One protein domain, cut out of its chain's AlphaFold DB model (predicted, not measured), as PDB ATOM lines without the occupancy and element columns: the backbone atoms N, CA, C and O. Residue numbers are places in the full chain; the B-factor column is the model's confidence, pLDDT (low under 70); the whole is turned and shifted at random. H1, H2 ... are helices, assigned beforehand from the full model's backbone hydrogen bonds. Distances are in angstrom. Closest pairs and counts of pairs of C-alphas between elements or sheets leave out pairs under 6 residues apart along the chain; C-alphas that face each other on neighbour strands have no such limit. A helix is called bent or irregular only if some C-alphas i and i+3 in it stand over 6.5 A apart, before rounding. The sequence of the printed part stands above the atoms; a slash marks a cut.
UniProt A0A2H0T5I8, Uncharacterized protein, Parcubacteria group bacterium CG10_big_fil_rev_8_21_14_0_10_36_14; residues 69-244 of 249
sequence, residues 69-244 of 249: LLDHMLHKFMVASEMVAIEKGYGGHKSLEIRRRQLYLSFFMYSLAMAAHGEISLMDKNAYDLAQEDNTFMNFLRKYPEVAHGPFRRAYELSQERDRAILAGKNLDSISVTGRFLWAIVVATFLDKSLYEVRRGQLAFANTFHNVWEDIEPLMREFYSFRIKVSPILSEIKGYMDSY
ATOM      1  N   LEU A  69     -57.622 -37.788  29.290       64.69
ATOM      2  CA  LEU A  69     -57.585 -36.326  29.314       64.69
ATOM      3  C   LEU A  69     -57.156 -35.809  30.697       64.69
ATOM      4  O   LEU A  69     -56.385 -34.858  30.795       64.69
ATOM      5  N   LEU A  70     -57.583 -36.479  31.773       67.00
ATOM      6  CA  LEU A  70     -57.135 -36.165  33.129       67.00
ATOM      7  C   LEU A  70     -55.618 -36.295  33.320       67.00
ATOM      8  O   LEU A  70     -55.016 -35.418  33.938       67.00
ATOM      9  N   ASP A  71     -55.004 -37.377  32.846       65.94
ATOM     10  CA  ASP A  71     -53.556 -37.570  33.001       65.94
ATOM     11  C   ASP A  71     -52.782 -36.514  32.205       65.94
ATOM     12  O   ASP A  71     -51.843 -35.909  32.727       65.94
ATOM     13  N   HIS A  72     -53.270 -36.210  31.002       72.62
ATOM     14  CA  HIS A  72     -52.716 -35.186  30.129       72.62
ATOM     15  C   HIS A  72     -52.772 -33.791  30.766       72.62
ATOM     16  O   HIS A  72     -51.775 -33.064  30.796       72.62
ATOM     17  N   MET A  73     -53.926 -33.431  31.333       71.69
ATOM     18  CA  MET A  73     -54.136 -32.162  32.033       71.69
ATOM     19  C   MET A  73     -53.301 -32.058  33.309       71.69
ATOM     20  O   MET A  73     -52.713 -31.010  33.573       71.69
ATOM     21  N   LEU A  74     -53.224 -33.140  34.091       70.81
ATOM     22  CA  LEU A  74     -52.434 -33.182  35.320       70.81
ATOM     23  C   LEU A  74     -50.946 -32.997  35.021       70.81
ATOM     24  O   LEU A  74     -50.270 -32.225  35.699       70.81
ATOM     25  N   HIS A  75     -50.442 -33.677  33.995       74.81
ATOM     26  CA  HIS A  75     -49.046 -33.572  33.605       74.81
ATOM     27  C   HIS A  75     -48.692 -32.158  33.123       74.81
ATOM     28  O   HIS A  75     -47.747 -31.563  33.646       74.81
ATOM     29  N   LYS A  76     -49.513 -31.555  32.246       78.38
ATOM     30  CA  LYS A  76     -49.357 -30.140  31.849       78.38
ATOM     31  C   LYS A  76     -49.381 -29.197  33.051       78.38
ATOM     32  O   LYS A  76     -48.580 -28.269  33.119       78.38
ATOM     33  N   PHE A  77     -50.270 -29.433  34.016       75.06
ATOM     34  CA  PHE A  77     -50.368 -28.606  35.218       75.06
ATOM     35  C   PHE A  77     -49.126 -28.696  36.114       75.06
ATOM     36  O   PHE A  77     -48.690 -27.675  36.652       75.06
ATOM     37  N   MET A  78     -48.538 -29.886  36.269       72.94
ATOM     38  CA  MET A  78     -47.290 -30.059  37.023       72.94
ATOM     39  C   MET A  78     -46.141 -29.297  36.357       72.94
ATOM     40  O   MET A  78     -45.492 -28.482  37.013       72.94
ATOM     41  N   VAL A  79     -45.959 -29.474  35.042       81.81
ATOM     42  CA  VAL A  79     -44.942 -28.749  34.259       81.81
ATOM     43  C   VAL A  79     -45.146 -27.236  34.376       81.81
ATOM     44  O   VAL A  79     -44.203 -26.505  34.679       81.81
ATOM     45  N   ALA A  80     -46.387 -26.765  34.228       80.00
ATOM     46  CA  ALA A  80     -46.735 -25.358  34.382       80.00
ATOM     47  C   ALA A  80     -46.376 -24.805  35.766       80.00
ATOM     48  O   ALA A  80     -45.786 -23.730  35.876       80.00
ATOM     49  N   SER A  81     -46.735 -25.532  36.823       75.12
ATOM     50  CA  SER A  81     -46.525 -25.105  38.207       75.12
ATOM     51  C   SER A  81     -45.040 -24.989  38.542       75.12
ATOM     52  O   SER A  81     -44.621 -24.003  39.152       75.12
ATOM     53  N   GLU A  82     -44.237 -25.957  38.103       78.94
ATOM     54  CA  GLU A  82     -42.783 -25.932  38.267       78.94
ATOM     55  C   GLU A  82     -42.152 -24.770  37.499       78.94
ATOM     56  O   GLU A  82     -41.369 -24.008  38.068       78.94
ATOM     57  N   MET A  83     -42.533 -24.577  36.233       85.44
ATOM     58  CA  MET A  83     -41.987 -23.494  35.415       85.44
ATOM     59  C   MET A  83     -42.322 -22.114  35.995       85.44
ATOM     60  O   MET A  83     -41.440 -21.265  36.122       85.44
ATOM     61  N   VAL A  84     -43.563 -21.906  36.444       80.19
ATOM     62  CA  VAL A  84     -43.989 -20.676  37.135       80.19
ATOM     63  C   VAL A  84     -43.210 -20.453  38.436       80.19
ATOM     64  O   VAL A  84     -42.895 -19.310  38.782       80.19
ATOM     65  N   ALA A  85     -42.921 -21.513  39.195       75.31
ATOM     66  CA  ALA A  85     -42.141 -21.408  40.426       75.31
ATOM     67  C   ALA A  85     -40.690 -20.993  40.144       75.31
ATOM     68  O   ALA A  85     -40.172 -20.106  40.827       75.31
ATOM     69  N   ILE A  86     -40.071 -21.575  39.111       79.69
ATOM     70  CA  ILE A  86     -38.705 -21.252  38.680       79.69
ATOM     71  C   ILE A  86     -38.608 -19.797  38.205       79.69
ATOM     72  O   ILE A  86     -37.732 -19.072  38.678       79.69
ATOM     73  N   GLU A  87     -39.521 -19.332  37.342       81.50
ATOM     74  CA  GLU A  87     -39.513 -17.934  36.867       81.50
ATOM     75  C   GLU A  87     -39.652 -16.936  38.019       81.50
ATOM     76  O   GLU A  87     -38.936 -15.935  38.080       81.50
ATOM     77  N   LYS A  88     -40.537 -17.233  38.982       73.38
ATOM     78  CA  LYS A  88     -40.725 -16.378  40.158       73.38
ATOM     79  C   LYS A  88     -39.471 -16.334  41.038       73.38
ATOM     80  O   LYS A  88     -39.142 -15.275  41.565       73.38
ATOM     81  N   GLY A  89     -38.796 -17.470  41.217       70.00
ATOM     82  CA  GLY A  89     -37.595 -17.580  42.048       70.00
ATOM     83  C   GLY A  89     -36.357 -16.917  41.442       70.00
ATOM     84  O   GLY A  89     -35.533 -16.386  42.179       70.00
ATOM     85  N   TYR A  90     -36.243 -16.898  40.112       72.12
ATOM     86  CA  TYR A  90     -35.086 -16.338  39.404       72.12
ATOM     87  C   TYR A  90     -35.171 -14.814  39.187       72.12
ATOM     88  O   TYR A  90     -34.261 -14.212  38.622       72.12
ATOM     89  N   GLY A  91     -36.264 -14.172  39.619       61.06
ATOM     90  CA  GLY A  91     -36.526 -12.771  39.283       61.06
ATOM     91  C   GLY A  91     -36.743 -12.577  37.781       61.06
ATOM     92  O   GLY A  91     -36.350 -11.542  37.241       61.06
ATOM     93  N   GLY A  92     -37.322 -13.591  37.119       59.28
ATOM     94  CA  GLY A  92     -37.637 -13.598  35.694       59.28
ATOM     95  C   GLY A  92     -38.512 -12.416  35.276       59.28
ATOM     96  O   GLY A  92     -38.975 -11.641  36.117       59.28
ATOM     97  N   HIS A  93     -38.697 -12.261  33.961       55.81
ATOM     98  CA  HIS A  93     -39.382 -11.134  33.317       55.81
ATOM     99  C   HIS A  93     -40.465 -10.506  34.213       55.81
ATOM    100  O   HIS A  93     -41.487 -11.128  34.476       55.81
ATOM    101  N   LYS A  94     -40.282  -9.246  34.647       50.97
ATOM    102  CA  LYS A  94     -41.327  -8.499  35.384       50.97
ATOM    103  C   LYS A  94     -42.652  -8.439  34.605       50.97
ATOM    104  O   LYS A  94     -43.699  -8.246  35.198       50.97
ATOM    105  N   SER A  95     -42.602  -8.628  33.283       49.31
ATOM    106  CA  SER A  95     -43.756  -8.750  32.386       49.31
ATOM    107  C   SER A  95     -44.490 -10.098  32.472       49.31
ATOM    108  O   SER A  95     -45.621 -10.185  32.010       49.31
ATOM    109  N   LEU A  96     -43.893 -11.128  33.083       56.47
ATOM    110  CA  LEU A  96     -44.557 -12.370  33.495       56.47
ATOM    111  C   LEU A  96     -45.239 -12.203  34.861       56.47
ATOM    112  O   LEU A  96     -45.376 -13.180  35.599       56.47
ATOM    113  N   GLU A  97     -45.707 -10.996  35.207       54.03
ATOM    114  CA  GLU A  97     -46.655 -10.758  36.306       54.03
ATOM    115  C   GLU A  97     -48.025 -11.364  35.942       54.03
ATOM    116  O   GLU A  97     -49.078 -10.738  35.858       54.03
ATOM    117  N   ILE A  98     -47.977 -12.649  35.631       55.22
ATOM    118  CA  ILE A  98     -49.062 -13.492  35.229       55.22
ATOM    119  C   ILE A  98     -49.915 -13.660  36.471       55.22
ATOM    120  O   ILE A  98     -49.472 -14.179  37.504       55.22
ATOM    121  N   ARG A  99     -51.193 -13.307  36.353       61.41
ATOM    122  CA  ARG A  99     -52.201 -13.825  37.270       61.41
ATOM    123  C   ARG A  99     -52.175 -15.344  37.105       61.41
ATOM    124  O   ARG A  99     -52.761 -15.850  36.155       61.41
ATOM    125  N   ARG A 100     -51.486 -16.079  37.995       65.50
ATOM    126  CA  ARG A 100     -51.367 -17.560  37.962       65.50
ATOM    127  C   ARG A 100     -52.694 -18.241  37.623       65.50
ATOM    128  O   ARG A 100     -52.729 -19.193  36.859       65.50
ATOM    129  N   ARG A 101     -53.789 -17.672  38.138       66.69
ATOM    130  CA  ARG A 101     -55.169 -18.061  37.841       66.69
ATOM    131  C   ARG A 101     -55.492 -18.075  36.344       66.69
ATOM    132  O   ARG A 101     -56.008 -19.068  35.857       66.69
ATOM    133  N   GLN A 102     -55.192 -16.997  35.624       69.75
ATOM    134  CA  GLN A 102     -55.474 -16.874  34.194       69.75
ATOM    135  C   GLN A 102     -54.654 -17.871  33.379       69.75
ATOM    136  O   GLN A 102     -55.192 -18.483  32.471       69.75
ATOM    137  N   LEU A 103     -53.394 -18.096  33.750       72.12
ATOM    138  CA  LEU A 103     -52.535 -19.065  33.075       72.12
ATOM    139  C   LEU A 103     -53.014 -20.503  33.285       72.12
ATOM    140  O   LEU A 103     -53.144 -21.256  32.327       72.12
ATOM    141  N   TYR A 104     -53.341 -20.872  34.526       72.31
ATOM    142  CA  TYR A 104     -53.924 -22.180  34.815       72.31
ATOM    143  C   TYR A 104     -55.237 -22.368  34.078       72.31
ATOM    144  O   TYR A 104     -55.428 -23.395  33.430       72.31
ATOM    145  N   LEU A 105     -56.097 -21.352  34.098       73.19
ATOM    146  CA  LEU A 105     -57.338 -21.374  33.345       73.19
ATOM    147  C   LEU A 105     -57.082 -21.547  31.846       73.19
ATOM    148  O   LEU A 105     -57.744 -22.371  31.227       73.19
ATOM    149  N   SER A 106     -56.079 -20.883  31.274       76.50
ATOM    150  CA  SER A 106     -55.694 -21.077  29.875       76.50
ATOM    151  C   SER A 106     -55.209 -22.496  29.580       76.50
ATOM    152  O   SER A 106     -55.556 -23.019  28.527       76.50
ATOM    153  N   PHE A 107     -54.497 -23.175  30.490       74.94
ATOM    154  CA  PHE A 107     -54.146 -24.596  30.302       74.94
ATOM    155  C   PHE A 107     -55.361 -25.516  30.336       74.94
ATOM    156  O   PHE A 107     -55.443 -26.467  29.552       74.94
ATOM    157  N   PHE A 108     -56.306 -25.235  31.237       72.75
ATOM    158  CA  PHE A 108     -57.576 -25.952  31.286       72.75
ATOM    159  C   PHE A 108     -58.335 -25.773  29.970       72.75
ATOM    160  O   PHE A 108     -58.759 -26.767  29.382       72.75
ATOM    161  N   MET A 109     -58.436 -24.537  29.475       73.56
ATOM    162  CA  MET A 109     -59.091 -24.231  28.203       73.56
ATOM    163  C   MET A 109     -58.385 -24.890  27.016       73.56
ATOM    164  O   MET A 109     -59.060 -25.495  26.190       73.56
ATOM    165  N   TYR A 110     -57.051 -24.851  26.977       75.31
ATOM    166  CA  TYR A 110     -56.243 -25.504  25.946       75.31
ATOM    167  C   TYR A 110     -56.533 -27.009  25.876       75.31
ATOM    168  O   TYR A 110     -56.884 -27.542  24.829       75.31
ATOM    169  N   SER A 111     -56.466 -27.697  27.018       71.19
ATOM    170  CA  SER A 111     -56.657 -29.153  27.073       71.19
ATOM    171  C   SER A 111     -58.101 -29.560  26.770       71.19
ATOM    172  O   SER A 111     -58.349 -30.598  26.163       71.19
ATOM    173  N   LEU A 112     -59.072 -28.738  27.176       67.81
ATOM    174  CA  LEU A 112     -60.481 -28.972  26.872       67.81
ATOM    175  C   LEU A 112     -60.815 -28.726  25.399       67.81
ATOM    176  O   LEU A 112     -61.645 -29.453  24.853       67.81
ATOM    177  N   ALA A 113     -60.165 -27.750  24.762       65.81
ATOM    178  CA  ALA A 113     -60.230 -27.575  23.318       65.81
ATOM    179  C   ALA A 113     -59.664 -28.823  22.621       65.81
ATOM    180  O   ALA A 113     -60.377 -29.461  21.852       65.81
ATOM    181  N   MET A 114     -58.463 -29.285  22.986       63.06
ATOM    182  CA  MET A 114     -57.904 -30.529  22.430       63.06
ATOM    183  C   MET A 114     -58.851 -31.730  22.581       63.06
ATOM    184  O   MET A 114     -59.061 -32.486  21.637       63.06
ATOM    185  N   ALA A 115     -59.488 -31.893  23.744       60.88
ATOM    186  CA  ALA A 115     -60.433 -32.984  23.982       60.88
ATOM    187  C   ALA A 115     -61.692 -32.921  23.106       60.88
ATOM    188  O   ALA A 115     -62.288 -33.951  22.792       60.88
ATOM    189  N   ALA A 116     -62.141 -31.715  22.762       56.75
ATOM    190  CA  ALA A 116     -63.329 -31.512  21.946       56.75
ATOM    191  C   ALA A 116     -63.055 -31.696  20.444       56.75
ATOM    192  O   ALA A 116     -63.991 -32.010  19.708       56.75
ATOM    193  N   HIS A 117     -61.804 -31.523  20.002       53.25
ATOM    194  CA  HIS A 117     -61.446 -31.429  18.579       53.25
ATOM    195  C   HIS A 117     -60.463 -32.505  18.101       53.25
ATOM    196  O   HIS A 117     -60.243 -32.629  16.900       53.25
ATOM    197  N   GLY A 118     -59.926 -33.318  19.017       48.50
ATOM    198  CA  GLY A 118     -58.777 -34.177  18.741       48.50
ATOM    199  C   GLY A 118     -57.470 -33.387  18.849       48.50
ATOM    200  O   GLY A 118     -57.450 -32.161  18.743       48.50
ATOM    201  N   GLU A 119     -56.367 -34.083  19.117       48.47
ATOM    202  CA  GLU A 119     -55.042 -33.466  19.178       48.47
ATOM    203  C   GLU A 119     -54.647 -32.979  17.776       48.47
ATOM    204  O   GLU A 119     -54.542 -33.779  16.845       48.47
ATOM    205  N   ILE A 120     -54.453 -31.664  17.613       47.47
ATOM    206  CA  ILE A 120     -53.798 -31.125  16.418       47.47
ATOM    207  C   ILE A 120     -52.365 -31.630  16.486       47.47
ATOM    208  O   ILE A 120     -51.588 -31.225  17.352       47.47
ATOM    209  N   SER A 121     -52.041 -32.577  15.614       42.09
ATOM    210  CA  SER A 121     -50.709 -33.150  15.570       42.09
ATOM    211  C   SER A 121     -49.700 -32.049  15.269       42.09
ATOM    212  O   SER A 121     -49.748 -31.427  14.211       42.09
ATOM    213  N   LEU A 122     -48.728 -31.857  16.163       44.09
ATOM    214  CA  LEU A 122     -47.564 -31.000  15.906       44.09
ATOM    215  C   LEU A 122     -46.735 -31.488  14.702       44.09
ATOM    216  O   LEU A 122     -45.858 -30.771  14.224       44.09
ATOM    217  N   MET A 123     -47.002 -32.708  14.218       35.91
ATOM    218  CA  MET A 123     -46.376 -33.302  13.038       35.91
ATOM    219  C   MET A 123     -47.088 -32.928  11.730       35.91
ATOM    220  O   MET A 123     -46.486 -33.076  10.669       35.91
ATOM    221  N   ASP A 124     -48.346 -32.474  11.772       43.69
ATOM    222  CA  ASP A 124     -49.145 -32.241  10.567       43.69
ATOM    223  C   ASP A 124     -49.236 -30.738  10.269       43.69
ATOM    224  O   ASP A 124     -50.098 -30.013  10.763       43.69
ATOM    225  N   LYS A 125     -48.275 -30.239   9.478       40.84
ATOM    226  CA  LYS A 125     -48.197 -28.825   9.057       40.84
ATOM    227  C   LYS A 125     -49.286 -28.436   8.043       40.84
ATOM    228  O   LYS A 125     -49.388 -27.260   7.693       40.84
ATOM    229  N   ASN A 126     -50.086 -29.387   7.559       42.12
ATOM    230  CA  ASN A 126     -51.056 -29.156   6.496       42.12
ATOM    231  C   ASN A 126     -52.485 -29.008   7.044       42.12
ATOM    232  O   ASN A 126     -53.142 -29.975   7.403       42.12
ATOM    233  N   ALA A 127     -52.968 -27.764   6.991       42.84
ATOM    234  CA  ALA A 127     -54.380 -27.386   6.951       42.84
ATOM    235  C   ALA A 127     -55.248 -27.792   8.156       42.84
ATOM    236  O   ALA A 127     -56.233 -28.515   8.017       42.84
ATOM    237  N   TYR A 128     -54.975 -27.201   9.323       46.84
ATOM    238  CA  TYR A 128     -56.083 -26.876  10.222       46.84
ATOM    239  C   TYR A 128     -56.807 -25.664   9.620       46.84
ATOM    240  O   TYR A 128     -56.237 -24.580   9.518       46.84
ATOM    241  N   ASP A 129     -58.011 -25.862   9.098       50.84
ATOM    242  CA  ASP A 129     -58.760 -24.802   8.423       50.84
ATOM    243  C   ASP A 129     -59.268 -23.789   9.470       50.84
ATOM    244  O   ASP A 129     -59.860 -24.184  10.475       50.84
ATOM    245  N   LEU A 130     -59.087 -22.481   9.249       45.53
ATOM    246  CA  LEU A 130     -59.608 -21.418  10.136       45.53
ATOM    247  C   LEU A 130     -61.123 -21.576  10.373       45.53
ATOM    248  O   LEU A 130     -61.636 -21.305  11.458       45.53
ATOM    249  N   ALA A 131     -61.835 -22.096   9.367       41.34
ATOM    250  CA  ALA A 131     -63.255 -22.418   9.450       41.34
ATOM    251  C   ALA A 131     -63.562 -23.575  10.422       41.34
ATOM    252  O   ALA A 131     -64.646 -23.608  11.007       41.34
ATOM    253  N   GLN A 132     -62.635 -24.520  10.614       49.91
ATOM    254  CA  GLN A 132     -62.765 -25.577  11.614       49.91
ATOM    255  C   GLN A 132     -62.527 -25.048  13.027       49.91
ATOM    256  O   GLN A 132     -63.272 -25.475  13.901       49.91
ATOM    257  N   GLU A 133     -61.594 -24.115  13.256       51.84
ATOM    258  CA  GLU A 133     -61.330 -23.498  14.573       51.84
ATOM    259  C   GLU A 133     -62.525 -22.656  15.069       51.84
ATOM    260  O   GLU A 133     -62.951 -22.787  16.219       51.84
ATOM    261  N   ASP A 134     -63.159 -21.877  14.185       48.44
ATOM    262  CA  ASP A 134     -64.360 -21.094  14.523       48.44
ATOM    263  C   ASP A 134     -65.569 -21.992  14.835       48.44
ATOM    264  O   ASP A 134     -66.323 -21.751  15.784       48.44
ATOM    265  N   ASN A 135     -65.747 -23.083  14.086       52.94
ATOM    266  CA  ASN A 135     -66.815 -24.055  14.349       52.94
ATOM    267  C   ASN A 135     -66.549 -24.840  15.647       52.94
ATOM    268  O   ASN A 135     -67.463 -25.167  16.404       52.94
ATOM    269  N   THR A 136     -65.275 -25.095  15.922       55.03
ATOM    270  CA  THR A 136     -64.708 -25.709  17.125       55.03
ATOM    271  C   THR A 136     -64.982 -24.865  18.365       55.03
ATOM    272  O   THR A 136     -65.601 -25.361  19.310       55.03
ATOM    273  N   PHE A 137     -64.672 -23.567  18.323       56.31
ATOM    274  CA  PHE A 137     -65.008 -22.621  19.382       56.31
ATOM    275  C   PHE A 137     -66.516 -22.527  19.597       56.31
ATOM    276  O   PHE A 137     -66.983 -22.610  20.730       56.31
ATOM    277  N   MET A 138     -67.307 -22.425  18.527       58.75
ATOM    278  CA  MET A 138     -68.767 -22.342  18.638       58.75
ATOM    279  C   MET A 138     -69.386 -23.632  19.193       58.75
ATOM    280  O   MET A 138     -70.330 -23.567  19.980       58.75
ATOM    281  N   ASN A 139     -68.845 -24.806  18.862       62.66
ATOM    282  CA  ASN A 139     -69.259 -26.083  19.450       62.66
ATOM    283  C   ASN A 139     -68.839 -26.204  20.918       62.66
ATOM    284  O   ASN A 139     -69.618 -26.680  21.750       62.66
ATOM    285  N   PHE A 140     -67.646 -25.719  21.256       65.19
ATOM    286  CA  PHE A 140     -67.172 -25.643  22.626       65.19
ATOM    287  C   PHE A 140     -68.042 -24.692  23.466       65.19
ATOM    288  O   PHE A 140     -68.520 -25.085  24.528       65.19
ATOM    289  N   LEU A 141     -68.353 -23.495  22.960       62.06
ATOM    290  CA  LEU A 141     -69.264 -22.531  23.584       62.06
ATOM    291  C   LEU A 141     -70.701 -23.052  23.678       62.06
ATOM    292  O   LEU A 141     -71.377 -22.786  24.667       62.06
ATOM    293  N   ARG A 142     -71.185 -23.832  22.705       65.50
ATOM    294  CA  ARG A 142     -72.491 -24.510  22.812       65.50
ATOM    295  C   ARG A 142     -72.519 -25.506  23.968       65.50
ATOM    296  O   ARG A 142     -73.535 -25.617  24.649       65.50
ATOM    297  N   LYS A 143     -71.420 -26.230  24.190       63.12
ATOM    298  CA  LYS A 143     -71.291 -27.221  25.271       63.12
ATOM    299  C   LYS A 143     -71.001 -26.570  26.630       63.12
ATOM    300  O   LYS A 143     -71.445 -27.080  27.658       63.12
ATOM    301  N   TYR A 144     -70.297 -25.440  26.626       65.19
ATOM    302  CA  TYR A 144     -69.865 -24.688  27.804       65.19
ATOM    303  C   TYR A 144     -70.115 -23.179  27.611       65.19
ATOM    304  O   TYR A 144     -69.165 -22.406  27.490       65.19
ATOM    305  N   PRO A 145     -71.382 -22.722  27.612       66.31
ATOM    306  CA  PRO A 145     -71.727 -21.314  27.354       66.31
ATOM    307  C   PRO A 145     -71.157 -20.354  28.404       66.31
ATOM    308  O   PRO A 145     -70.935 -19.179  28.134       66.31
ATOM    309  N   GLU A 146     -70.843 -20.881  29.586       62.78
ATOM    310  CA  GLU A 146     -70.173 -20.201  30.697       62.78
ATOM    311  C   GLU A 146     -68.785 -19.659  30.298       62.78
ATOM    312  O   GLU A 146     -68.297 -18.704  30.896       62.78
ATOM    313  N   VAL A 147     -68.172 -20.223  29.248       64.75
ATOM    314  CA  VAL A 147     -66.864 -19.804  28.722       64.75
ATOM    315  C   VAL A 147     -66.964 -18.578  27.807       64.75
ATOM    316  O   VAL A 147     -65.963 -17.902  27.575       64.75
ATOM    317  N   ALA A 148     -68.159 -18.222  27.324       64.25
ATOM    318  CA  ALA A 148     -68.346 -17.117  26.378       64.25
ATOM    319  C   ALA A 148     -68.027 -15.726  26.962       64.25
ATOM    320  O   ALA A 148     -67.929 -14.746  26.213       64.25
ATOM    321  N   HIS A 149     -67.861 -15.616  28.283       65.06
ATOM    322  CA  HIS A 149     -67.737 -14.343  28.984       65.06
ATOM    323  C   HIS A 149     -66.597 -14.330  30.012       65.06
ATOM    324  O   HIS A 149     -66.089 -15.366  30.446       65.06
ATOM    325  N   GLY A 150     -66.195 -13.115  30.394       70.69
ATOM    326  CA  GLY A 150     -65.300 -12.872  31.521       70.69
ATOM    327  C   GLY A 150     -63.905 -13.508  31.373       70.69
ATOM    328  O   GLY A 150     -63.323 -13.509  30.282       70.69
ATOM    329  N   PRO A 151     -63.308 -14.005  32.466       65.44
ATOM    330  CA  PRO A 151     -61.948 -14.546  32.471       65.44
ATOM    331  C   PRO A 151     -61.799 -15.869  31.708       65.44
ATOM    332  O   PRO A 151     -60.701 -16.135  31.225       65.44
ATOM    333  N   PHE A 152     -62.862 -16.662  31.533       69.62
ATOM    334  CA  PHE A 152     -62.820 -17.888  30.727       69.62
ATOM    335  C   PHE A 152     -62.592 -17.606  29.249       69.62
ATOM    336  O   PHE A 152     -61.744 -18.245  28.629       69.62
ATOM    337  N   ARG A 153     -63.284 -16.601  28.703       74.62
ATOM    338  CA  ARG A 153     -63.067 -16.161  27.325       74.62
ATOM    339  C   ARG A 153     -61.636 -15.679  27.116       74.62
ATOM    340  O   ARG A 153     -60.982 -16.126  26.183       74.62
ATOM    341  N   ARG A 154     -61.122 -14.841  28.025       77.44
ATOM    342  CA  ARG A 154     -59.726 -14.371  27.973       77.44
ATOM    343  C   ARG A 154     -58.733 -15.528  28.048       77.44
ATOM    344  O   ARG A 154     -57.725 -15.524  27.352       77.44
ATOM    345  N   ALA A 155     -59.002 -16.511  28.903       76.94
ATOM    346  CA  ALA A 155     -58.153 -17.682  29.042       76.94
ATOM    347  C   ALA A 155     -58.164 -18.563  27.786       76.94
ATOM    348  O   ALA A 155     -57.108 -19.053  27.384       76.94
ATOM    349  N   TYR A 156     -59.331 -18.722  27.159       77.94
ATOM    350  CA  TYR A 156     -59.469 -19.396  25.877       77.94
ATOM    351  C   TYR A 156     -58.726 -18.648  24.766       77.94
ATOM    352  O   TYR A 156     -57.895 -19.248  24.098       77.94
ATOM    353  N   GLU A 157     -58.941 -17.341  24.616       78.94
ATOM    354  CA  GLU A 157     -58.257 -16.517  23.610       78.94
ATOM    355  C   GLU A 157     -56.730 -16.614  23.746       78.94
ATOM    356  O   GLU A 157     -56.057 -16.868  22.752       78.94
ATOM    357  N   LEU A 158     -56.206 -16.534  24.976       79.94
ATOM    358  CA  LEU A 158     -54.789 -16.772  25.273       79.94
ATOM    359  C   LEU A 158     -54.321 -18.170  24.860       79.94
ATOM    360  O   LEU A 158     -53.222 -18.317  24.336       79.94
ATOM    361  N   SER A 159     -55.142 -19.200  25.095       79.06
ATOM    362  CA  SER A 159     -54.795 -20.578  24.728       79.06
ATOM    363  C   SER A 159     -54.686 -20.800  23.220       79.06
ATOM    364  O   SER A 159     -54.003 -21.728  22.809       79.06
ATOM    365  N   GLN A 160     -55.342 -19.955  22.421       77.88
ATOM    366  CA  GLN A 160     -55.373 -20.050  20.960       77.88
ATOM    367  C   GLN A 160     -54.430 -19.048  20.273       77.88
ATOM    368  O   GLN A 160     -54.316 -19.064  19.050       77.88
ATOM    369  N   GLU A 161     -53.751 -18.155  21.010       82.44
ATOM    370  CA  GLU A 161     -52.891 -17.118  20.408       82.44
ATOM    371  C   GLU A 161     -51.859 -17.714  19.449       82.44
ATOM    372  O   GLU A 161     -51.656 -17.195  18.350       82.44
ATOM    373  N   ARG A 162     -51.238 -18.831  19.844       82.31
ATOM    374  CA  ARG A 162     -50.243 -19.514  19.024       82.31
ATOM    375  C   ARG A 162     -50.840 -20.135  17.762       82.31
ATOM    376  O   ARG A 162     -50.249 -19.994  16.690       82.31
ATOM    377  N   ASP A 163     -51.969 -20.817  17.869       75.06
ATOM    378  CA  ASP A 163     -52.580 -21.506  16.729       75.06
ATOM    379  C   ASP A 163     -53.034 -20.477  15.684       75.06
ATOM    380  O   ASP A 163     -52.653 -20.559  14.513       75.06
ATOM    381  N   ARG A 164     -53.656 -19.383  16.137       76.50
ATOM    382  CA  ARG A 164     -54.004 -18.223  15.300       76.50
ATOM    383  C   ARG A 164     -52.794 -17.571  14.637       76.50
ATOM    384  O   ARG A 164     -52.891 -17.129  13.491       76.50
ATOM    385  N   ALA A 165     -51.660 -17.483  15.333       77.81
ATOM    386  CA  ALA A 165     -50.433 -16.944  14.753       77.81
ATOM    387  C   ALA A 165     -49.913 -17.825  13.609       77.81
ATOM    388  O   ALA A 165     -49.592 -17.276  12.556       77.81
ATOM    389  N   ILE A 166     -49.920 -19.160  13.754       74.69
ATOM    390  CA  ILE A 166     -49.553 -20.069  12.648       74.69
ATOM    391  C   ILE A 166     -50.471 -19.880  11.451       74.69
ATOM    392  O   ILE A 166     -49.984 -19.773  10.327       74.69
ATOM    393  N   LEU A 167     -51.784 -19.811  11.684       68.56
ATOM    394  CA  LEU A 167     -52.773 -19.725  10.609       68.56
ATOM    395  C   LEU A 167     -52.647 -18.409   9.845       68.56
ATOM    396  O   LEU A 167     -52.873 -18.349   8.640       68.56
ATOM    397  N   ALA A 168     -52.217 -17.357  10.538       74.94
ATOM    398  CA  ALA A 168     -51.892 -16.072   9.944       74.94
ATOM    399  C   ALA A 168     -50.473 -16.005   9.338       74.94
ATOM    400  O   ALA A 168     -50.078 -14.935   8.872       74.94
ATOM    401  N   GLY A 169     -49.694 -17.091   9.376       75.19
ATOM    402  CA  GLY A 169     -48.305 -17.127   8.905       75.19
ATOM    403  C   GLY A 169     -47.364 -16.220   9.702       75.19
ATOM    404  O   GLY A 169     -46.436 -15.642   9.137       75.19
ATOM    405  N   LYS A 170     -47.628 -16.025  10.998       81.19
ATOM    406  CA  LYS A 170     -46.875 -15.132  11.886       81.19
ATOM    407  C   LYS A 170     -45.987 -15.906  12.862       81.19
ATOM    408  O   LYS A 170     -46.345 -16.978  13.339       81.19
ATOM    409  N   ASN A 171     -44.861 -15.293  13.227       81.12
ATOM    410  CA  ASN A 171     -43.908 -15.842  14.196       81.12
ATOM    411  C   ASN A 171     -44.402 -15.713  15.645       81.12
ATOM    412  O   ASN A 171     -45.271 -14.890  15.946       81.12
ATOM    413  N   LEU A 172     -43.762 -16.449  16.561       80.44
ATOM    414  CA  LEU A 172     -44.004 -16.367  18.010       80.44
ATOM    415  C   LEU A 172     -43.907 -14.940  18.564       80.44
ATOM    416  O   LEU A 172     -44.626 -14.592  19.491       80.44
ATOM    417  N   ASP A 173     -43.091 -14.078  17.962       84.44
ATOM    418  CA  ASP A 173     -42.952 -12.688  18.410       84.44
ATOM    419  C   ASP A 173     -44.183 -11.810  18.181       84.44
ATOM    420  O   ASP A 173     -44.254 -10.690  18.685       84.44
ATOM    421  N   SER A 174     -45.163 -12.318  17.436       85.75
ATOM    422  CA  SER A 174     -46.429 -11.635  17.184       85.75
ATOM    423  C   SER A 174     -47.492 -11.859  18.264       85.75
ATOM    424  O   SER A 174     -48.528 -11.192  18.218       85.75
ATOM    425  N   ILE A 175     -47.261 -12.774  19.213       86.81
ATOM    426  CA  ILE A 175     -48.202 -13.092  20.298       86.81
ATOM    427  C   ILE A 175     -47.727 -12.538  21.644       86.81
ATOM    428  O   ILE A 175     -46.595 -12.073  21.790       86.81
ATOM    429  N   SER A 176     -48.612 -12.543  22.643       86.56
ATOM    430  CA  SER A 176     -48.294 -11.983  23.955       86.56
ATOM    431  C   SER A 176     -47.205 -12.796  24.667       86.56
ATOM    432  O   SER A 176     -47.080 -14.003  24.462       86.56
ATOM    433  N   VAL A 177     -46.456 -12.166  25.584       85.50
ATOM    434  CA  VAL A 177     -45.466 -12.874  26.428       85.50
ATOM    435  C   VAL A 177     -46.116 -14.033  27.197       85.50
ATOM    436  O   VAL A 177     -45.512 -15.084  27.377       85.50
ATOM    437  N   THR A 178     -47.375 -13.856  27.612       82.69
ATOM    438  CA  THR A 178     -48.173 -14.878  28.298       82.69
ATOM    439  C   THR A 178     -48.530 -16.023  27.356       82.69
ATOM    440  O   THR A 178     -48.427 -17.180  27.757       82.69
ATOM    441  N   GLY A 179     -48.902 -15.724  26.109       85.94
ATOM    442  CA  GLY A 179     -49.132 -16.718  25.063       85.94
ATOM    443  C   GLY A 179     -47.863 -17.503  24.729       85.94
ATOM    444  O   GLY A 179     -47.899 -18.733  24.686       85.94
ATOM    445  N   ARG A 180     -46.711 -16.828  24.602       88.25
ATOM    446  CA  ARG A 180     -45.404 -17.490  24.426       88.25
ATOM    447  C   ARG A 180     -45.040 -18.369  25.621       88.25
ATOM    448  O   ARG A 180     -44.563 -19.482  25.427       88.25
ATOM    449  N   PHE A 181     -45.298 -17.922  26.850       87.94
ATOM    450  CA  PHE A 181     -45.032 -18.718  28.053       87.94
ATOM    451  C   PHE A 181     -45.955 -19.940  28.169       87.94
ATOM    452  O   PHE A 181     -45.518 -21.029  28.538       87.94
ATOM    453  N   LEU A 182     -47.231 -19.785  27.810       86.31
ATOM    454  CA  LEU A 182     -48.167 -20.901  27.700       86.31
ATOM    455  C   LEU A 182     -47.679 -21.916  26.656       86.31
ATOM    456  O   LEU A 182     -47.661 -23.115  26.933       86.31
ATOM    457  N   TRP A 183     -47.219 -21.434  25.499       87.44
ATOM    458  CA  TRP A 183     -46.626 -22.275  24.466       87.44
ATOM    459  C   TRP A 183     -45.365 -22.994  24.954       87.44
ATOM    460  O   TRP A 183     -45.234 -24.197  24.743       87.44
ATOM    461  N   ALA A 184     -44.499 -22.316  25.711       89.44
ATOM    462  CA  ALA A 184     -43.340 -22.933  26.354       89.44
ATOM    463  C   ALA A 184     -43.733 -24.134  27.222       89.44
ATOM    464  O   ALA A 184     -43.094 -25.182  27.170       89.44
ATOM    465  N   ILE A 185     -44.817 -24.022  27.986       87.31
ATOM    466  CA  ILE A 185     -45.317 -25.123  28.817       87.31
ATOM    467  C   ILE A 185     -45.875 -26.263  27.958       87.31
ATOM    468  O   ILE A 185     -45.622 -27.433  28.257       87.31
ATOM    469  N   VAL A 186     -46.605 -25.946  26.884       84.75
ATOM    470  CA  VAL A 186     -47.113 -26.947  25.932       84.75
ATOM    471  C   VAL A 186     -45.960 -27.723  25.300       84.75
ATOM    472  O   VAL A 186     -45.974 -28.953  25.362       84.75
ATOM    473  N   VAL A 187     -44.946 -27.022  24.785       85.88
ATOM    474  CA  VAL A 187     -43.748 -27.623  24.192       85.88
ATOM    475  C   VAL A 187     -43.001 -28.448  25.239       85.88
ATOM    476  O   VAL A 187     -42.760 -29.622  25.005       85.88
ATOM    477  N   ALA A 188     -42.716 -27.915  26.430       87.88
ATOM    478  CA  ALA A 188     -41.998 -28.658  27.470       87.88
ATOM    479  C   ALA A 188     -42.707 -29.968  27.859       87.88
ATOM    480  O   ALA A 188     -42.062 -31.007  27.965       87.88
ATOM    481  N   THR A 189     -44.034 -29.930  28.010       84.19
ATOM    482  CA  THR A 189     -44.864 -31.119  28.272       84.19
ATOM    483  C   THR A 189     -44.724 -32.147  27.148       84.19
ATOM    484  O   THR A 189     -44.584 -33.344  27.384       84.19
ATOM    485  N   PHE A 190     -44.787 -31.681  25.907       80.31
ATOM    486  CA  PHE A 190     -44.720 -32.540  24.736       80.31
ATOM    487  C   PHE A 190     -43.340 -33.184  24.549       80.31
ATOM    488  O   PHE A 190     -43.251 -34.366  24.216       80.31
ATOM    489  N   LEU A 191     -42.266 -32.439  24.821       81.62
ATOM    490  CA  LEU A 191     -40.895 -32.945  24.781       81.62
ATOM    491  C   LEU A 191     -40.646 -33.993  25.873       81.62
ATOM    492  O   LEU A 191     -40.021 -35.013  25.595       81.62
ATOM    493  N   ASP A 192     -41.168 -33.779  27.085       84.44
ATOM    494  CA  ASP A 192     -41.053 -34.741  28.192       84.44
ATOM    495  C   ASP A 192     -41.744 -36.071  27.851       84.44
ATOM    496  O   ASP A 192     -41.170 -37.150  28.020       84.44
ATOM    497  N   LYS A 193     -42.939 -36.000  27.252       78.44
ATOM    498  CA  LYS A 193     -43.653 -37.180  26.738       78.44
ATOM    499  C   LYS A 193     -42.926 -37.863  25.590       78.44
ATOM    500  O   LYS A 193     -42.794 -39.080  25.587       78.44
ATOM    501  N   SER A 194     -42.421 -37.092  24.635       77.94
ATOM    502  CA  SER A 194     -41.677 -37.649  23.505       77.94
ATOM    503  C   SER A 194     -40.425 -38.388  23.987       77.94
ATOM    504  O   SER A 194     -40.142 -39.488  23.518       77.94
ATOM    505  N   LEU A 195     -39.718 -37.857  24.992       82.00
ATOM    506  CA  LEU A 195     -38.598 -38.555  25.628       82.00
ATOM    507  C   LEU A 195     -39.046 -39.839  26.342       82.00
ATOM    508  O   LEU A 195     -38.356 -40.856  26.255       82.00
ATOM    509  N   TYR A 196     -40.187 -39.813  27.035       81.62
ATOM    510  CA  TYR A 196     -40.763 -41.011  27.648       81.62
ATOM    511  C   TYR A 196     -41.003 -42.122  26.615       81.62
ATOM    512  O   TYR A 196     -40.599 -43.259  26.854       81.62
ATOM    513  N   GLU A 197     -41.572 -41.799  25.453       77.31
ATOM    514  CA  GLU A 197     -41.808 -42.768  24.375       77.31
ATOM    515  C   GLU A 197     -40.500 -43.277  23.744       77.31
ATOM    516  O   GLU A 197     -40.321 -44.484  23.542       77.31
ATOM    517  N   VAL A 198     -39.531 -42.384  23.511       75.75
ATOM    518  CA  VAL A 198     -38.200 -42.750  22.991       75.75
ATOM    519  C   VAL A 198     -37.490 -43.727  23.932       75.75
ATOM    520  O   VAL A 198     -36.969 -44.747  23.475       75.75
ATOM    521  N   ARG A 199     -37.541 -43.498  25.253       79.44
ATOM    522  CA  ARG A 199     -36.979 -44.415  26.268       79.44
ATOM    523  C   ARG A 199     -37.584 -45.819  26.216       79.44
ATOM    524  O   ARG A 199     -36.963 -46.770  26.686       79.44
ATOM    525  N   ARG A 200     -38.783 -45.958  25.650       77.94
ATOM    526  CA  ARG A 200     -39.510 -47.225  25.500       77.94
ATOM    527  C   ARG A 200     -39.345 -47.854  24.117       77.94
ATOM    528  O   ARG A 200     -39.986 -48.860  23.828       77.94
ATOM    529  N   GLY A 201     -38.456 -47.300  23.295       71.81
ATOM    530  CA  GLY A 201     -38.095 -47.824  21.980       71.81
ATOM    531  C   GLY A 201     -38.906 -47.243  20.823       71.81
ATOM    532  O   GLY A 201     -38.699 -47.659  19.685       71.81
ATOM    533  N   GLN A 202     -39.795 -46.274  21.066       73.19
ATOM    534  CA  GLN A 202     -40.564 -45.624  20.003       73.19
ATOM    535  C   GLN A 202     -39.766 -44.470  19.376       73.19
ATOM    536  O   GLN A 202     -40.036 -43.292  19.603       73.19
ATOM    537  N   LEU A 203     -38.760 -44.812  18.567       73.12
ATOM    538  CA  LEU A 203     -37.812 -43.845  17.991       73.12
ATOM    539  C   LEU A 203     -38.456 -42.814  17.048       73.12
ATOM    540  O   LEU A 203     -37.892 -41.741  16.868       73.12
ATOM    541  N   ALA A 204     -39.650 -43.076  16.507       69.44
ATOM    542  CA  ALA A 204     -40.390 -42.103  15.698       69.44
ATOM    543  C   ALA A 204     -40.687 -40.796  16.463       69.44
ATOM    544  O   ALA A 204     -40.741 -39.727  15.857       69.44
ATOM    545  N   PHE A 205     -40.796 -40.855  17.799       70.75
ATOM    546  CA  PHE A 205     -40.958 -39.667  18.640       70.75
ATOM    547  C   PHE A 205     -39.691 -38.799  18.731       70.75
ATOM    548  O   PHE A 205     -39.764 -37.660  19.188       70.75
ATOM    549  N   ALA A 206     -38.537 -39.291  18.264       67.56
ATOM    550  CA  ALA A 206     -37.325 -38.486  18.142       67.56
ATOM    551  C   ALA A 206     -37.419 -37.459  16.987       67.56
ATOM    552  O   ALA A 206     -36.857 -36.367  17.067       67.56
ATOM    553  N   ASN A 207     -38.186 -37.751  15.932       63.22
ATOM    554  CA  ASN A 207     -38.370 -36.827  14.801       63.22
ATOM    555  C   ASN A 207     -39.216 -35.609  15.178       63.22
ATOM    556  O   ASN A 207     -39.079 -34.516  14.626       63.22
ATOM    557  N   THR A 208     -40.033 -35.771  16.206       63.38
ATOM    558  CA  THR A 208     -40.875 -34.734  16.773       63.38
ATOM    559  C   THR A 208     -40.076 -33.540  17.312       63.38
ATOM    560  O   THR A 208     -40.558 -32.411  17.253       63.38
ATOM    561  N   PHE A 209     -38.831 -33.755  17.758       66.25
ATOM    562  CA  PHE A 209     -37.930 -32.690  18.222       66.25
ATOM    563  C   PHE A 209     -37.490 -31.749  17.098       66.25
ATOM    564  O   PHE A 209     -37.328 -30.554  17.336       66.25
ATOM    565  N   HIS A 210     -37.353 -32.257  15.869       63.97
ATOM    566  CA  HIS A 210     -37.052 -31.429  14.701       63.97
ATOM    567  C   HIS A 210     -38.231 -30.539  14.309       63.97
ATOM    568  O   HIS A 210     -38.031 -29.379  13.951       63.97
ATOM    569  N   ASN A 211     -39.457 -31.055  14.418       61.25
ATOM    570  CA  ASN A 211     -40.657 -30.338  13.985       61.25
ATOM    571  C   ASN A 211     -40.964 -29.097  14.826       61.25
ATOM    572  O   ASN A 211     -41.551 -28.149  14.308       61.25
ATOM    573  N   VAL A 212     -40.531 -29.080  16.087       68.19
ATOM    574  CA  VAL A 212     -40.703 -27.936  16.995       68.19
ATOM    575  C   VAL A 212     -39.396 -27.192  17.280       68.19
ATOM    576  O   VAL A 212     -39.374 -26.297  18.121       68.19
ATOM    577  N   TRP A 213     -38.300 -27.525  16.590       73.00
ATOM    578  CA  TRP A 213     -36.985 -26.923  16.844       73.00
ATOM    579  C   TRP A 213     -36.987 -25.397  16.679       73.00
ATOM    580  O   TRP A 213     -36.421 -24.683  17.506       73.00
ATOM    581  N   GLU A 214     -37.685 -24.907  15.651       73.25
ATOM    582  CA  GLU A 214     -37.853 -23.474  15.370       73.25
ATOM    583  C   GLU A 214     -38.569 -22.732  16.511       73.25
ATOM    584  O   GLU A 214     -38.293 -21.557  16.748       73.25
ATOM    585  N   ASP A 215     -39.427 -23.427  17.263       75.06
ATOM    586  CA  ASP A 215     -40.107 -22.876  18.433       75.06
ATOM    587  C   ASP A 215     -39.240 -22.990  19.702       75.06
ATOM    588  O   ASP A 215     -39.303 -22.122  20.571       75.06
ATOM    589  N   ILE A 216     -38.392 -24.019  19.833       85.50
ATOM    590  CA  ILE A 216     -37.581 -24.264  21.042       85.50
ATOM    591  C   ILE A 216     -36.554 -23.156  21.280       85.50
ATOM    592  O   ILE A 216     -36.426 -22.670  22.407       85.50
ATOM    593  N   GLU A 217     -35.792 -22.768  20.256       86.06
ATOM    594  CA  GLU A 217     -34.668 -21.843  20.437       86.06
ATOM    595  C   GLU A 217     -35.104 -20.457  20.963       86.06
ATOM    596  O   GLU A 217     -34.521 -20.000  21.957       86.06
ATOM    597  N   PRO A 218     -36.136 -19.794  20.397       87.62
ATOM    598  CA  PRO A 218     -36.666 -18.548  20.949       87.62
ATOM    599  C   PRO A 218     -37.104 -18.691  22.413       87.62
ATOM    600  O   PRO A 218     -36.740 -17.868  23.256       87.62
ATOM    601  N   LEU A 219     -37.807 -19.777  22.744       90.75
ATOM    602  CA  LEU A 219     -38.331 -20.015  24.091       90.75
ATOM    603  C   LEU A 219     -37.216 -20.292  25.113       90.75
ATOM    604  O   LEU A 219     -37.312 -19.849  26.256       90.75
ATOM    605  N   MET A 220     -36.135 -20.977  24.719       90.38
ATOM    606  CA  MET A 220     -34.957 -21.191  25.576       90.38
ATOM    607  C   MET A 220     -34.217 -19.891  25.894       90.38
ATOM    608  O   MET A 220     -33.639 -19.760  26.980       90.38
ATOM    609  N   ARG A 221     -34.199 -18.946  24.948       87.94
ATOM    610  CA  ARG A 221     -33.591 -17.624  25.142       87.94
ATOM    611  C   ARG A 221     -34.448 -16.753  26.058       87.94
ATOM    612  O   ARG A 221     -33.893 -16.070  26.915       87.94
ATOM    613  N   GLU A 222     -35.767 -16.797  25.888       88.12
ATOM    614  CA  GLU A 222     -36.713 -15.932  26.601       88.12
ATOM    615  C   GLU A 222     -37.024 -16.411  28.029       88.12
ATOM    616  O   GLU A 222     -37.013 -15.607  28.963       88.12
ATOM    617  N   PHE A 223     -37.262 -17.711  28.232       89.69
ATOM    618  CA  PHE A 223     -37.739 -18.253  29.507       89.69
ATOM    619  C   PHE A 223     -36.692 -19.145  30.178       89.69
ATOM    620  O   PHE A 223     -36.321 -20.219  29.689       89.69
ATOM    621  N   TYR A 224     -36.224 -18.721  31.353       88.62
ATOM    622  CA  TYR A 224     -35.232 -19.461  32.133       88.62
ATOM    623  C   TYR A 224     -35.764 -20.826  32.588       88.62
ATOM    624  O   TYR A 224     -35.066 -21.836  32.474       88.62
ATOM    625  N   SER A 225     -37.017 -20.866  33.032       89.25
ATOM    626  CA  SER A 225     -37.732 -22.083  33.415       89.25
ATOM    627  C   SER A 225     -37.820 -23.104  32.286       89.25
ATOM    628  O   SER A 225     -37.529 -24.280  32.504       89.25
ATOM    629  N   PHE A 226     -38.153 -22.656  31.073       92.38
ATOM    630  CA  PHE A 226     -38.225 -23.514  29.894       92.38
ATOM    631  C   PHE A 226     -36.857 -24.111  29.582       92.38
ATOM    632  O   PHE A 226     -36.726 -25.325  29.449       92.38
ATOM    633  N   ARG A 227     -35.810 -23.279  29.565       91.38
ATOM    634  CA  ARG A 227     -34.434 -23.739  29.357       91.38
ATOM    635  C   ARG A 227     -34.004 -24.785  30.385       91.38
ATOM    636  O   ARG A 227     -33.453 -25.803  29.976       91.38
ATOM    637  N   ILE A 228     -34.251 -24.579  31.683       89.94
ATOM    638  CA  ILE A 228     -33.918 -25.585  32.709       89.94
ATOM    639  C   ILE A 228     -34.645 -26.899  32.439       89.94
ATOM    640  O   ILE A 228     -34.043 -27.964  32.554       89.94
ATOM    641  N   LYS A 229     -35.933 -26.827  32.096       88.94
ATOM    642  CA  LYS A 229     -36.766 -28.015  31.919       88.94
ATOM    643  C   LYS A 229     -36.385 -28.800  30.662       88.94
ATOM    644  O   LYS A 229     -36.323 -30.023  30.703       88.94
ATOM    645  N   VAL A 230     -36.102 -28.100  29.566       90.50
ATOM    646  CA  VAL A 230     -35.910 -28.694  28.237       90.50
ATOM    647  C   VAL A 230     -34.456 -29.070  27.945       90.50
ATOM    648  O   VAL A 230     -34.224 -30.049  27.242       90.50
ATOM    649  N   SER A 231     -33.459 -28.376  28.508       90.00
ATOM    650  CA  SER A 231     -32.043 -28.686  28.215       90.00
ATOM    651  C   SER A 231     -31.644 -30.139  28.536       90.00
ATOM    652  O   SER A 231     -30.989 -30.757  27.695       90.00
ATOM    653  N   PRO A 232     -32.040 -30.729  29.687       89.38
ATOM    654  CA  PRO A 232     -31.747 -32.132  29.979       89.38
ATOM    655  C   PRO A 232     -32.421 -33.087  28.990       89.38
ATOM    656  O   PRO A 232     -31.792 -34.043  28.548       89.38
ATOM    657  N   ILE A 233     -33.665 -32.783  28.602       89.12
ATOM    658  CA  ILE A 233     -34.436 -33.575  27.641       89.12
ATOM    659  C   ILE A 233     -33.687 -33.627  26.305       89.12
ATOM    660  O   ILE A 233     -33.359 -34.711  25.828       89.12
ATOM    661  N   LEU A 234     -33.323 -32.462  25.754       85.50
ATOM    662  CA  LEU A 234     -32.587 -32.358  24.487       85.50
ATOM    663  C   LEU A 234     -31.241 -33.091  24.521       85.50
ATOM    664  O   LEU A 234     -30.877 -33.752  23.550       85.50
ATOM    665  N   SER A 235     -30.509 -32.991  25.635       86.75
ATOM    666  CA  SER A 235     -29.234 -33.693  25.800       86.75
ATOM    667  C   SER A 235     -29.401 -35.209  25.721       86.75
ATOM    668  O   SER A 235     -28.540 -35.893  25.171       86.75
ATOM    669  N   GLU A 236     -30.483 -35.740  26.280       86.12
ATOM    670  CA  GLU A 236     -30.729 -37.176  26.311       86.12
ATOM    671  C   GLU A 236     -31.170 -37.709  24.948       86.12
ATOM    672  O   GLU A 236     -30.641 -38.712  24.473       86.12
ATOM    673  N   ILE A 237     -32.069 -36.998  24.269       77.62
ATOM    674  CA  ILE A 237     -32.525 -37.361  22.920       77.62
ATOM    675  C   ILE A 237     -31.374 -37.347  21.934       77.62
ATOM    676  O   ILE A 237     -31.280 -38.247  21.104       77.62
ATOM    677  N   LYS A 238     -30.470 -36.370  22.045       78.62
ATOM    678  CA  LYS A 238     -29.258 -36.356  21.231       78.62
ATOM    679  C   LYS A 238     -28.455 -37.647  21.413       78.62
ATOM    680  O   LYS A 238     -28.018 -38.224  20.425       78.62
ATOM    681  N   GLY A 239     -28.345 -38.154  22.642       80.69
ATOM    682  CA  GLY A 239     -27.726 -39.455  22.910       80.69
ATOM    683  C   GLY A 239     -28.426 -40.620  22.198       80.69
ATOM    684  O   GLY A 239     -27.754 -41.507  21.667       80.69
ATOM    685  N   TYR A 240     -29.760 -40.603  22.126       77.25
ATOM    686  CA  TYR A 240     -30.526 -41.573  21.337       77.25
ATOM    687  C   TYR A 240     -30.276 -41.417  19.829       77.25
ATOM    688  O   TYR A 240     -30.001 -42.407  19.157       77.25
ATOM    689  N   MET A 241     -30.304 -40.196  19.295       71.31
ATOM    690  CA  MET A 241     -30.052 -39.921  17.873       71.31
ATOM    691  C   MET A 241     -28.645 -40.356  17.443       71.31
ATOM    692  O   MET A 241     -28.489 -41.029  16.423       71.31
ATOM    693  N   ASP A 242     -27.633 -40.048  18.257       76.81
ATOM    694  CA  ASP A 242     -26.236 -40.423  18.013       76.81
ATOM    695  C   ASP A 242     -26.046 -41.957  18.033       76.81
ATOM    696  O   ASP A 242     -25.196 -42.494  17.320       76.81
ATOM    697  N   SER A 243     -26.866 -42.679  18.807       74.69
ATOM    698  CA  SER A 243     -26.815 -44.145  18.929       74.69
ATOM    699  C   SER A 243     -27.584 -44.893  17.829       74.69
ATOM    700  O   SER A 243     -27.343 -46.084  17.621       74.69
ATOM    701  N   TYR A 244     -28.492 -44.223  17.110       66.56
ATOM    702  CA  TYR A 244     -29.375 -44.836  16.108       66.56
ATOM    703  C   TYR A 244     -29.368 -44.068  14.774       66.56
ATOM    704  O   TYR A 244     -30.408 -43.552  14.381       66.56
TER     705      TYR A 244
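This is residues 69 to 244 of the 249 residues of an uncharacterized protein of Parcubacteria group bacterium CG10_big_fil_rev_8_21_14_0_10_36_14 (UniProt A0A2H0T5I8). Mostly crossed helices pack round one long helix, H6, in the core: H1 and H9 cross it at steep tilts, H10 runs along it at a shallow tilt, and H2 and H5 meet it near its first residues, 178 to 183. H3 and H4 lie at one end of the cluster, beyond H2 and H5, and the short H7 and H8 fold back along H6 near its last residues. The printed part has 176 residues with ten named helices, H1 to H10 in order, and no named strand, all helix by class. It is compact, with a radius of gyration of the C-alphas of 16.3 A and spans of 50 by 38 by 32 A.

Find C-alpha 69 at (-57.585, -36.326, 29.314); from there H1, residues 69 to 89, runs 30.2 A. Next come H2, residues 100 to 117, 25.9 A long, H3, residues 130 to 143, and H4, residues 145 to 148. H5, residues 150 to 167, is irregular, with C-alphas 159 and 162 7.4 A apart, and has a kink of 44 degrees near residue 160. At C-alpha 177, (-45.466, -12.874, 26.428), H6 begins and runs 32.7 A to residue 199. H7, residues 203 to 206, H8, residues 208 to 211, and H9, residues 213 to 222, follow. H10, residues 224 to 243, runs 29.2 A to C-alpha 243 at (-26.815, -44.145, 18.929); it is only just irregular, with C-alphas 229 and 232 6.8 A apart.

Start at H6, the hub, which touches six helices. Its residues 185 to 189 touch residues 75 to 83 of H1 at a steep tilt of 59 degrees, closest at C-alphas 80 and 185, 5.7 A. H10 touches H6 at a shallow tilt of 30 degrees, the same way, closest at C-alphas 188 and 230, 6.1 A. H9 touches residues 180 to 187 of H6, closest at C-alphas 184 and 219, 6.2 A. H7 touches residues 194 to 198 of H6, closest at C-alphas 194 and 205, 5.3 A; H8 is close to H6 but not clearly touching, with C-alphas 191 and 209 7.2 A apart. H1 and H2 form a helical hairpin at 27 degrees, closest at C-alphas 73 and 111, 6.3 A. Residues 102 to 110 of H2 touch H5, closest at C-alphas 106 and 155, 4.3 A. Farther out, residues 113 to 117 of H2 touch residues 136 to 140 of H3, about perpendicular at 75 degrees, closest at C-alphas 117 and 136, 6.7 A. H4 and H5 only just touch, only at the corner, with 3 pairs of C-alphas within 8 A, closest at C-alphas 147 and 153, 5.4 A. Every O i to N i+4 pair is within hydrogen-bond range in H1, H2, H3 and H6, against 12 of 14 in H5, 4 of 6 in H9 and 14 of 16 in H10; H4, H7 and H8 are too short for such a pair.

Look at C-alphas 149 and 243 for the two farthest apart, 51.6 A. The printed part has no cut, and the link from H2 to H3, residues 118 to 129, is long. Mean pLDDT of the printed part is 72.1, with 65 residues under 70, among them residues 91 to 102 and 112 to 149.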